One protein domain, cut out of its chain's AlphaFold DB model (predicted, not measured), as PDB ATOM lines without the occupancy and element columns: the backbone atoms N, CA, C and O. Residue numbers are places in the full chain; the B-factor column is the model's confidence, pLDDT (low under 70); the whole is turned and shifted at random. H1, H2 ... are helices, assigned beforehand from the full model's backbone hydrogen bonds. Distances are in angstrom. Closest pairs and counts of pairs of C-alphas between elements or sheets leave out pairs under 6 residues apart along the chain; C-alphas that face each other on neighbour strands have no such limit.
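This is residues 271 to 358 of the 359 residues of the protein "Y1_Tnp domain-containing protein" of Rikenellaceae bacterium (UniProt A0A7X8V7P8). A long helix, H5, stands off a small head made of the four shorter helices H1 to H4, and its residues 343 to 356 stick out as an arm. In the head H1, H3 and H4 pack on one another at large angles, with little H2 at residues 277 to 281 of H1. The printed part has 88 residues with five named helices, H1 to H5 in chain order, and no named strand: all helix. It is loose and elongated, with a radius of gyration of the C-alphas of 15.5 A and spans of 53 by 31 by 18 A.

Begin at H5, residues 335 to 356, which touches no helix; it is only just apart from H3, residues 297 to 311, at 8.4 A. H3 touches H4, residues 315 to 321, closest at the C-alphas of Ala 304 and Ile 318, 6.2 A, only just about perpendicular at 70.4 degrees. H1, residues 271 to 282, touches H3 at C-alphas 276 and 307, 6.9 A apart, also only just about perpendicular at 70.4 degrees. H1 only just touches H2, residues 289 to 293, with 3 pairs within 8 A, C-alphas 281 and 289 closest at 6.5 A. Every O i to N i+4 pair is within hydrogen-bond range in H1, H3, H4 and H5; H2 has 0 of 1, and 1 of 2 O i to N i+3 pairs.

Find C-alpha 335 at (134.606, 174.146, 166.483); H5 runs 31.8 A to C-alpha 356. H3 spans 20.6 A and H1 16.7 A, from C-alpha 271 at (156.878, 161.309, 189.164).

C-alphas 271 and 358 are farthest apart, 53.1 A. The printed part has no cut. The link from H4 to H5 is long, 13 residues. Look for pLDDT under 70 at residues 327 to 346, 348 and 351 to 358.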
ATOM      1  N   ARG A 271     155.790 161.046 190.130       92.88
ATOM      2  CA  ARG A 271     156.878 161.309 189.164       92.88
ATOM      3  C   ARG A 271     156.360 161.917 187.865       92.88
ATOM      4  O   ARG A 271     157.102 162.610 187.173       92.88
ATOM      5  N   VAL A 272     155.077 161.707 187.563       93.62
ATOM      6  CA  VAL A 272     154.405 162.338 186.424       93.62
ATOM      7  C   VAL A 272     154.542 163.859 186.456       93.62
ATOM      8  O   VAL A 272     154.683 164.458 185.399       93.62
ATOM      9  N   TYR A 273     154.556 164.498 187.631       95.81
ATOM     10  CA  TYR A 273     154.662 165.955 187.716       95.81
ATOM     11  C   TYR A 273     156.061 166.459 187.348       95.81
ATOM     12  O   TYR A 273     156.166 167.500 186.705       95.81
ATOM     13  N   ASN A 274     157.114 165.697 187.665       94.56
ATOM     14  CA  ASN A 274     158.472 165.997 187.197       94.56
ATOM     15  C   ASN A 274     158.564 165.862 185.680       94.56
ATOM     16  O   ASN A 274     159.041 166.769 185.006       94.56
ATOM     17  N   HIS A 275     158.010 164.781 185.137       95.31
ATOM     18  CA  HIS A 275     157.993 164.571 183.696       95.31
ATOM     19  C   HIS A 275     157.205 165.667 182.951       95.31
ATOM     20  O   HIS A 275     157.651 166.178 181.927       95.31
ATOM     21  N   LEU A 276     156.053 166.093 183.482       97.12
ATOM     22  CA  LEU A 276     155.289 167.211 182.917       97.12
ATOM     23  C   LEU A 276     156.065 168.535 182.997       97.12
ATOM     24  O   LEU A 276     156.049 169.301 182.034       97.12
ATOM     25  N   ALA A 277     156.765 168.797 184.103       96.81
ATOM     26  CA  ALA A 277     157.622 169.971 184.248       96.81
ATOM     27  C   ALA A 277     158.746 170.003 183.201       96.81
ATOM     28  O   ALA A 277     158.953 171.032 182.556       96.81
ATOM     29  N   GLU A 278     159.413 168.871 182.977       96.00
ATOM     30  CA  GLU A 278     160.437 168.716 181.937       96.00
ATOM     31  C   GLU A 278     159.871 168.985 180.537       96.00
ATOM     32  O   GLU A 278     160.477 169.718 179.756       96.00
ATOM     33  N   LEU A 279     158.686 168.456 180.217       96.56
ATOM     34  CA  LEU A 279     158.027 168.691 178.926       96.56
ATOM     35  C   LEU A 279     157.648 170.161 178.707       96.56
ATOM     36  O   LEU A 279     157.754 170.665 177.588       96.56
ATOM     37  N   VAL A 280     157.203 170.858 179.756       96.69
ATOM     38  CA  VAL A 280     156.885 172.289 179.675       96.69
ATOM     39  C   VAL A 280     158.151 173.104 179.426       96.69
ATOM     40  O   VAL A 280     158.180 173.895 178.483       96.69
ATOM     41  N   LEU A 281     159.203 172.890 180.218       94.44
ATOM     42  CA  LEU A 281     160.448 173.658 180.113       94.44
ATOM     43  C   LEU A 281     161.197 173.369 178.802       94.44
ATOM     44  O   LEU A 281     161.646 174.296 178.133       94.44
ATOM     45  N   SER A 282     161.259 172.104 178.376       94.38
ATOM     46  CA  SER A 282     161.893 171.714 177.104       94.38
ATOM     47  C   SER A 282     161.168 172.243 175.864       94.38
ATOM     48  O   SER A 282     161.756 172.279 174.787       94.38
ATOM     49  N   SER A 283     159.914 172.696 175.992       93.25
ATOM     50  CA  SER A 283     159.200 173.331 174.880       93.25
ATOM     51  C   SER A 283     159.752 174.709 174.502       93.25
ATOM     52  O   SER A 283     159.427 175.202 173.424       93.25
ATOM     53  N   GLY A 284     160.522 175.356 175.386       92.31
ATOM     54  CA  GLY A 284     161.067 176.702 175.173       92.31
ATOM     55  C   GLY A 284     160.027 177.832 175.144       92.31
ATOM     56  O   GLY A 284     160.401 178.986 174.968       92.31
ATOM     57  N   ARG A 285     158.730 177.533 175.322       93.69
ATOM     58  CA  ARG A 285     157.639 178.530 175.291       93.69
ATOM     59  C   ARG A 285     157.479 179.328 176.584       93.69
ATOM     60  O   ARG A 285     156.791 180.342 176.576       93.69
ATOM     61  N   TYR A 286     158.048 178.839 177.682       93.56
ATOM     62  CA  TYR A 286     157.886 179.412 179.013       93.56
ATOM     63  C   TYR A 286     159.259 179.626 179.629       93.56
ATOM     64  O   TYR A 286     160.072 178.701 179.656       93.56
ATOM     65  N   GLU A 287     159.504 180.832 180.130       88.94
ATOM     66  CA  GLU A 287     160.746 181.155 180.829       88.94
ATOM     67  C   GLU A 287     160.756 180.505 182.216       88.94
ATOM     68  O   GLU A 287     161.778 179.998 182.690       88.94
ATOM     69  N   HIS A 288     159.594 180.481 182.873       91.88
ATOM     70  CA  HIS A 288     159.419 179.890 184.185       91.88
ATOM     71  C   HIS A 288     158.268 178.891 184.191       91.88
ATOM     72  O   HIS A 288     157.203 179.097 183.617       91.88
ATOM     73  N   LEU A 289     158.444 177.800 184.938       93.94
ATOM     74  CA  LEU A 289     157.436 176.744 185.003       93.94
ATOM     75  C   LEU A 289     156.073 177.249 185.504       93.94
ATOM     76  O   LEU A 289     155.034 176.776 185.054       93.94
ATOM     77  N   LYS A 290     156.066 178.232 186.412       95.19
ATOM     78  CA  LYS A 290     154.830 178.799 186.968       95.19
ATOM     79  C   LYS A 290     154.087 179.737 186.010       95.19
ATOM     80  O   LYS A 290     152.934 180.053 186.294       95.19
ATOM     81  N   ASP A 291     154.657 180.088 184.855       94.50
ATOM     82  CA  ASP A 291     153.970 180.887 183.825       94.50
ATOM     83  C   ASP A 291     152.714 180.168 183.308       94.50
ATOM     84  O   ASP A 291     151.707 180.795 182.975       94.50
ATOM     85  N   ILE A 292     152.711 178.829 183.344       95.75
ATOM     86  CA  ILE A 292     151.554 178.016 182.946       95.75
ATOM     87  C   ILE A 292     150.323 178.251 183.833       95.75
ATOM     88  O   ILE A 292     149.195 177.956 183.432       95.75
ATOM     89  N   LEU A 293     150.511 178.772 185.049       95.31
ATOM     90  CA  LEU A 293     149.440 178.936 186.031       95.31
ATOM     91  C   LEU A 293     148.517 180.109 185.703       95.31
ATOM     92  O   LEU A 293     147.334 180.048 186.052       95.31
ATOM     93  N   ILE A 294     149.032 181.126 185.012       94.38
ATOM     94  CA  ILE A 294     148.297 182.344 184.639       94.38
ATOM     95  C   ILE A 294     147.771 182.315 183.202       94.38
ATOM     96  O   ILE A 294     147.118 183.263 182.769       94.38
ATOM     97  N   LEU A 295     148.020 181.227 182.470       94.56
ATOM     98  CA  LEU A 295     147.507 181.066 181.116       94.56
ATOM     99  C   LEU A 295     145.973 181.162 181.073       94.56
ATOM    100  O   LEU A 295     145.298 180.619 181.961       94.56
ATOM    101  N   PRO A 296     145.405 181.773 180.017       92.94
ATOM    102  CA  PRO A 296     143.974 181.705 179.751       92.94
ATOM    103  C   PRO A 296     143.490 180.253 179.680       92.94
ATOM    104  O   PRO A 296     144.224 179.361 179.254       92.94
ATOM    105  N   GLY A 297     142.228 180.008 180.049       89.81
ATOM    106  CA  GLY A 297     141.666 178.651 180.096       89.81
ATOM    107  C   GLY A 297     141.819 177.877 178.782       89.81
ATOM    108  O   GLY A 297     142.173 176.701 178.804       89.81
ATOM    109  N   ILE A 298     141.650 178.551 177.639       89.56
ATOM    110  CA  ILE A 298     141.792 177.931 176.314       89.56
ATOM    111  C   ILE A 298     143.234 177.473 176.044       89.56
ATOM    112  O   ILE A 298     143.451 176.375 175.535       89.56
ATOM    113  N   GLU A 299     144.224 178.256 176.475       93.56
ATOM    114  CA  GLU A 299     145.642 177.915 176.337       93.56
ATOM    115  C   GLU A 299     146.035 176.780 177.286       93.56
ATOM    116  O   GLU A 299     146.794 175.889 176.907       93.56
ATOM    117  N   LYS A 300     145.437 176.718 178.486       94.56
ATOM    118  CA  LYS A 300     145.598 175.560 179.379       94.56
ATOM    119  C   LYS A 300     145.040 174.277 178.768       94.56
ATOM    120  O   LYS A 300     145.648 173.224 178.932       94.56
ATOM    121  N   ILE A 301     143.916 174.339 178.052       92.81
ATOM    122  CA  ILE A 301     143.334 173.175 177.365       92.81
ATOM    123  C   ILE A 301     144.238 172.709 176.215       92.81
ATOM    124  O   ILE A 301     144.500 171.508 176.091       92.81
ATOM    125  N   LYS A 302     144.760 173.637 175.400       93.06
ATOM    126  CA  LYS A 302     145.724 173.317 174.332       93.06
ATOM    127  C   LYS A 302     146.972 172.651 174.909       93.06
ATOM    128  O   LYS A 302     147.288 171.521 174.540       93.06
ATOM    129  N   LEU A 303     147.594 173.283 175.906       95.62
ATOM    130  CA  LEU A 303     148.759 172.737 176.602       95.62
ATOM    131  C   LEU A 303     148.462 171.361 177.210       95.62
ATOM    132  O   LEU A 303     149.268 170.444 177.081       95.62
ATOM    133  N   ALA A 304     147.295 171.176 177.826       95.00
ATOM    134  CA  ALA A 304     146.918 169.887 178.392       95.00
ATOM    135  C   ALA A 304     146.843 168.773 177.342       95.00
ATOM    136  O   ALA A 304     147.205 167.631 177.621       95.00
ATOM    137  N   SER A 305     146.377 169.102 176.141       93.06
ATOM    138  CA  SER A 305     146.267 168.169 175.018       93.06
ATOM    139  C   SER A 305     147.638 167.757 174.503       93.06
ATOM    140  O   SER A 305     147.902 166.570 174.322       93.06
ATOM    141  N   GLU A 306     148.538 168.727 174.354       94.56
ATOM    142  CA  GLU A 306     149.927 168.478 173.976       94.56
ATOM    143  C   GLU A 306     150.653 167.622 175.021       94.56
ATOM    144  O   GLU A 306     151.317 166.643 174.678       94.56
ATOM    145  N   LEU A 307     150.497 167.955 176.307       95.56
ATOM    146  CA  LEU A 307     151.086 167.194 177.406       95.56
ATOM    147  C   LEU A 307     150.538 165.768 177.445       95.56
ATOM    148  O   LEU A 307     151.314 164.826 177.598       95.56
ATOM    149  N   ARG A 308     149.225 165.581 177.253       94.25
ATOM    150  CA  ARG A 308     148.592 164.256 177.175       94.25
ATOM    151  C   ARG A 308     149.183 163.433 176.035       94.25
ATOM    152  O   ARG A 308     149.535 162.280 176.267       94.25
ATOM    153  N   ALA A 309     149.306 164.020 174.847       93.12
ATOM    154  CA  ALA A 309     149.840 163.347 173.667       93.12
ATOM    155  C   ALA A 309     151.309 162.931 173.847       93.12
ATOM    156  O   ALA A 309     151.682 161.833 173.451       93.12
ATOM    157  N   LYS A 310     152.132 163.777 174.482       94.94
ATOM    158  CA  LYS A 310     153.566 163.509 174.686       94.94
ATOM    159  C   LYS A 310     153.870 162.557 175.844       94.94
ATOM    160  O   LYS A 310     154.856 161.835 175.775       94.94
ATOM    161  N   SER A 311     153.064 162.575 176.906       93.62
ATOM    162  CA  SER A 311     153.371 161.863 178.160       93.62
ATOM    163  C   SER A 311     152.468 160.667 178.460       93.62
ATOM    164  O   SER A 311     152.792 159.851 179.317       93.62
ATOM    165  N   GLY A 312     151.282 160.593 177.848       90.25
ATOM    166  CA  GLY A 312     150.257 159.617 178.224       90.25
ATOM    167  C   GLY A 312     149.660 159.824 179.628       90.25
ATOM    168  O   GLY A 312     148.875 158.987 180.080       90.25
ATOM    169  N   VAL A 313     149.964 160.930 180.324       91.06
ATOM    170  CA  VAL A 313     149.460 161.246 181.679       91.06
ATOM    171  C   VAL A 313     147.992 161.666 181.637       91.06
ATOM    172  O   VAL A 313     147.552 162.304 180.686       91.06
ATOM    173  N   SER A 314     147.178 161.267 182.619       90.38
ATOM    174  CA  SER A 314     145.725 161.519 182.604       90.38
ATOM    175  C   SER A 314     145.370 163.012 182.635       90.38
ATOM    176  O   SER A 314     146.048 163.800 183.293       90.38
ATOM    177  N   TYR A 315     144.246 163.405 182.021       89.81
ATOM    178  CA  TYR A 315     143.744 164.785 182.125       89.81
ATOM    179  C   TYR A 315     143.464 165.216 183.569       89.81
ATOM    180  O   TYR A 315     143.584 166.393 183.884       89.81
ATOM    181  N   LYS A 316     143.150 164.279 184.472       89.25
ATOM    182  CA  LYS A 316     143.015 164.570 185.906       89.25
ATOM    183  C   LYS A 316     144.340 165.064 186.502       89.25
ATOM    184  O   LYS A 316     144.356 166.095 187.167       89.25
ATOM    185  N   GLN A 317     145.442 164.355 186.249       91.62
ATOM    186  CA  GLN A 317     146.776 164.736 186.737       91.62
ATOM    187  C   GLN A 317     147.309 165.981 186.021       91.62
ATOM    188  O   GLN A 317     147.837 166.876 186.673       91.62
ATOM    189  N   ILE A 318     147.106 166.090 184.705       94.81
ATOM    190  CA  ILE A 318     147.469 167.294 183.946       94.81
ATOM    191  C   ILE A 318     146.680 168.506 184.457       94.81
ATOM    192  O   ILE A 318     147.255 169.563 184.680       94.81
ATOM    193  N   GLY A 319     145.381 168.359 184.720       94.25
ATOM    194  CA  GLY A 319     144.564 169.420 185.306       94.25
ATOM    195  C   GLY A 319     145.047 169.837 186.696       94.25
ATOM    196  O   GLY A 319     145.130 171.030 186.986       94.25
ATOM    197  N   ALA A 320     145.448 168.879 187.538       94.31
ATOM    198  CA  ALA A 320     146.069 169.170 188.832       94.31
ATOM    199  C   ALA A 320     147.390 169.949 188.683       94.31
ATOM    200  O   ALA A 320     147.633 170.887 189.442       94.31
ATOM    201  N   PHE A 321     148.206 169.599 187.685       96.69
ATOM    202  CA  PHE A 321     149.467 170.267 187.352       96.69
ATOM    203  C   PHE A 321     149.285 171.660 186.725       96.69
ATOM    204  O   PHE A 321     150.097 172.546 186.939       96.69
ATOM    205  N   LEU A 322     148.209 171.896 185.976       95.81
ATOM    206  CA  LEU A 322     147.897 173.213 185.398       95.81
ATOM    207  C   LEU A 322     147.053 174.096 186.333       95.81
ATOM    208  O   LEU A 322     146.690 175.224 185.976       95.81
ATOM    209  N   GLN A 323     146.696 173.575 187.512       94.75
ATOM    210  CA  GLN A 323     145.700 174.143 188.422       94.75
ATOM    211  C   GLN A 323     144.399 174.522 187.690       94.75
ATOM    212  O   GLN A 323     143.885 175.634 187.821       94.75
ATOM    213  N   TYR A 324     143.894 173.613 186.855       92.69
ATOM    214  CA  TYR A 324     142.733 173.850 186.004       92.69
ATOM    215  C   TYR A 324     141.878 172.592 185.863       92.69
ATOM    216  O   TYR A 324     142.378 171.505 185.570       92.69
ATOM    217  N   LYS A 325     140.564 172.727 186.068       87.88
ATOM    218  CA  LYS A 325     139.635 171.604 185.928       87.88
ATOM    219  C   LYS A 325     139.344 171.374 184.446       87.88
ATOM    220  O   LYS A 325     138.600 172.130 183.833       87.88
ATOM    221  N   ILE A 326     139.910 170.307 183.891       81.00
ATOM    222  CA  ILE A 326     139.675 169.894 182.505       81.00
ATOM    223  C   ILE A 326     138.394 169.052 182.482       81.00
ATOM    224  O   ILE A 326     138.393 167.905 182.926       81.00
ATOM    225  N   ILE A 327     137.286 169.662 182.056       68.25
ATOM    226  CA  ILE A 327     135.950 169.036 182.027       68.25
ATOM    227  C   ILE A 327     135.679 168.376 180.664       68.25
ATOM    228  O   ILE A 327     134.970 167.374 180.591       68.25
ATOM    229  N   THR A 328     136.281 168.897 179.596       55.28
ATOM    230  CA  THR A 328     136.086 168.457 178.211       55.28
ATOM    231  C   THR A 328     137.401 167.982 177.604       55.28
ATOM    232  O   THR A 328     138.433 168.643 177.718       55.28
ATOM    233  N   THR A 329     137.366 166.819 176.951       53.62
ATOM    234  CA  THR A 329     138.415 166.427 176.010       53.62
ATOM    235  C   THR A 329     138.343 167.354 174.789       53.62
ATOM    236  O   THR A 329     137.243 167.774 174.423       53.62
ATOM    237  N   PRO A 330     139.468 167.683 174.135       52.94
ATOM    238  CA  PRO A 330     139.482 168.538 172.941       52.94
ATOM    239  C   PRO A 330     138.555 168.034 171.835       52.94
ATOM    240  O   PRO A 330     137.954 168.828 171.127       52.94
ATOM    241  N   GLU A 331     138.370 166.715 171.754       50.88
ATOM    242  CA  GLU A 331     137.437 166.038 170.841       50.88
ATOM    243  C   GLU A 331     135.967 166.462 171.027       50.88
ATOM    244  O   GLU A 331     135.156 166.256 170.130       50.88
ATOM    245  N   LYS A 332     135.609 167.052 172.177       46.19
ATOM    246  CA  LYS A 332     134.250 167.512 172.510       46.19
ATOM    247  C   LYS A 332     134.092 169.029 172.556       46.19
ATOM    248  O   LYS A 332     132.982 169.489 172.805       46.19
ATOM    249  N   ILE A 333     135.156 169.803 172.348       53.75
ATOM    250  CA  ILE A 333     135.016 171.254 172.205       53.75
ATOM    251  C   ILE A 333     134.543 171.486 170.778       53.75
ATOM    252  O   ILE A 333     135.256 171.176 169.822       53.75
ATOM    253  N   SER A 334     133.314 171.969 170.617       53.50
ATOM    254  CA  SER A 334     132.801 172.207 169.276       53.50
ATOM    255  C   SER A 334     133.641 173.297 168.604       53.50
ATOM    256  O   SER A 334     134.026 174.294 169.217       53.50
ATOM    257  N   ARG A 335     133.908 173.138 167.305       52.22
ATOM    258  CA  ARG A 335     134.606 174.146 166.483       52.22
ATOM    259  C   ARG A 335     133.933 175.528 166.569       52.22
ATOM    260  O   ARG A 335     134.593 176.544 166.395       52.22
ATOM    261  N   LYS A 336     132.635 175.541 166.895       47.97
ATOM    262  CA  LYS A 336     131.816 176.726 167.150       47.97
ATOM    263  C   LYS A 336     132.227 177.466 168.430       47.97
ATOM    264  O   LYS A 336     132.410 178.673 168.368       47.97
ATOM    265  N   GLU A 337     132.451 176.757 169.537       56.16
ATOM    266  CA  GLU A 337     132.880 177.356 170.815       56.16
ATOM    267  C   GLU A 337     134.312 177.907 170.747       56.16
ATOM    268  O   GLU A 337     134.605 178.949 171.333       56.16
ATOM    269  N   VAL A 338     135.204 177.245 169.996       57.50
ATOM    270  CA  VAL A 338     136.558 177.769 169.724       57.50
ATOM    271  C   VAL A 338     136.482 179.043 168.885       57.50
ATOM    272  O   VAL A 338     137.082 180.045 169.261       57.50
ATOM    273  N   MET A 339     135.696 179.033 167.802       55.59
ATOM    274  CA  MET A 339     135.485 180.216 166.963       55.59
ATOM    275  C   MET A 339     134.849 181.381 167.731       55.59
ATOM    276  O   MET A 339     135.238 182.524 167.514       55.59
ATOM    277  N   GLU A 340     133.886 181.126 168.621       61.16
ATOM    278  CA  GLU A 340     133.271 182.169 169.453       61.16
ATOM    279  C   GLU A 340     134.281 182.774 170.431       61.16
ATOM    280  O   GLU A 340     134.377 183.995 170.527       61.16
ATOM    281  N   ALA A 341     135.099 181.951 171.092       58.59
ATOM    282  CA  ALA A 341     136.142 182.447 171.986       58.59
ATOM    283  C   ALA A 341     137.232 183.241 171.240       58.59
ATOM    284  O   ALA A 341     137.668 184.289 171.716       58.59
ATOM    285  N   GLU A 342     137.653 182.778 170.060       67.44
ATOM    286  CA  GLU A 342     138.611 183.489 169.203       67.44
ATOM    287  C   GLU A 342     138.037 184.819 168.708       67.44
ATOM    288  O   GLU A 342     138.720 185.842 168.773       67.44
ATOM    289  N   LYS A 343     136.757 184.838 168.318       68.88
ATOM    290  CA  LYS A 343     136.050 186.056 167.914       68.88
ATOM    291  C   LYS A 343     135.964 187.069 169.058       68.88
ATOM    292  O   LYS A 343     136.278 188.235 168.844       68.88
ATOM    293  N   MET A 344     135.640 186.635 170.278       65.44
ATOM    294  CA  MET A 344     135.587 187.523 171.451       65.44
ATOM    295  C   MET A 344     136.961 188.101 171.824       65.44
ATOM    296  O   MET A 344     137.060 189.249 172.271       65.44
ATOM    297  N   ILE A 345     138.036 187.326 171.641       68.75
ATOM    298  CA  ILE A 345     139.408 187.799 171.861       68.75
ATOM    299  C   ILE A 345     139.800 188.826 170.790       68.75
ATOM    300  O   ILE A 345     140.395 189.852 171.124       68.75
ATOM    301  N   GLU A 346     139.458 188.581 169.526       69.62
ATOM    302  CA  GLU A 346     139.741 189.499 168.418       69.62
ATOM    303  C   GLU A 346     138.943 190.807 168.551       69.62
ATOM    304  O   GLU A 346     139.496 191.895 168.401       69.62
ATOM    305  N   GLU A 347     137.670 190.723 168.944       71.81
ATOM    306  CA  GLU A 347     136.820 191.879 169.251       71.81
ATOM    307  C   GLU A 347     137.383 192.700 170.419       71.81
ATOM    308  O   GLU A 347     137.447 193.925 170.335       71.81
ATOM    309  N   SER A 348     137.887 192.044 171.470       64.06
ATOM    310  CA  SER A 348     138.523 192.727 172.608       64.06
ATOM    311  C   SER A 348     139.841 193.409 172.224       64.06
ATOM    312  O   SER A 348     140.121 194.521 172.675       64.06
ATOM    313  N   LYS A 349     140.654 192.784 171.360       73.31
ATOM    314  CA  LYS A 349     141.884 193.394 170.821       73.31
ATOM    315  C   LYS A 349     141.580 194.592 169.922       73.31
ATOM    316  O   LYS A 349     142.278 195.602 170.006       73.31
ATOM    317  N   ASN A 350     140.543 194.496 169.092       71.62
ATOM    318  CA  ASN A 350     140.101 195.587 168.226       71.62
ATOM    319  C   ASN A 350     139.499 196.741 169.029       71.62
ATOM    320  O   ASN A 350     139.782 197.898 168.730       71.62
ATOM    321  N   PHE A 351     138.754 196.447 170.096       69.81
ATOM    322  CA  PHE A 351     138.271 197.459 171.030       69.81
ATOM    323  C   PHE A 351     139.436 198.215 171.685       69.81
ATOM    324  O   PHE A 351     139.463 199.441 171.646       69.81
ATOM    325  N   LEU A 352     140.449 197.500 172.189       61.00
ATOM    326  CA  LEU A 352     141.634 198.114 172.802       61.00
ATOM    327  C   LEU A 352     142.453 198.963 171.814       61.00
ATOM    328  O   LEU A 352     142.883 200.062 172.169       61.00
ATOM    329  N   LYS A 353     142.619 198.501 170.565       66.38
ATOM    330  CA  LYS A 353     143.255 199.287 169.493       66.38
ATOM    331  C   LYS A 353     142.472 200.559 169.170       66.38
ATOM    332  O   LYS A 353     143.071 201.623 169.068       66.38
ATOM    333  N   ASN A 354     141.147 200.466 169.076       60.22
ATOM    334  CA  ASN A 354     140.298 201.617 168.777       60.22
ATOM    335  C   ASN A 354     140.229 202.611 169.943       60.22
ATOM    336  O   ASN A 354     140.089 203.803 169.710       60.22
ATOM    337  N   THR A 355     140.380 202.176 171.197       54.25
ATOM    338  CA  THR A 355     140.473 203.103 172.339       54.25
ATOM    339  C   THR A 355     141.822 203.823 172.441       54.25
ATOM    340  O   THR A 355     141.893 204.876 173.062       54.25
ATOM    341  N   GLN A 356     142.885 203.307 171.809       51.28
ATOM    342  CA  GLN A 356     144.187 203.986 171.738       51.28
ATOM    343  C   GLN A 356     144.256 205.074 170.656       51.28
ATOM    344  O   GLN A 356     145.162 205.896 170.696       51.28
ATOM    345  N   THR A 357     143.303 205.117 169.722       48.94
ATOM    346  CA  THR A 357     143.214 206.156 168.678       48.94
ATOM    347  C   THR A 357     142.381 207.383 169.080       48.94
ATOM    348  O   THR A 357     142.225 208.288 168.269       48.94
ATOM    349  N   TRP A 358     141.849 207.427 170.310       44.28
ATOM    350  CA  TRP A 358     141.070 208.554 170.860       44.28
ATOM    351  C   TRP A 358     141.808 209.346 171.959       44.28
ATOM    352  O   TRP A 358     141.162 210.052 172.731       44.28
TER     353      TRP A 358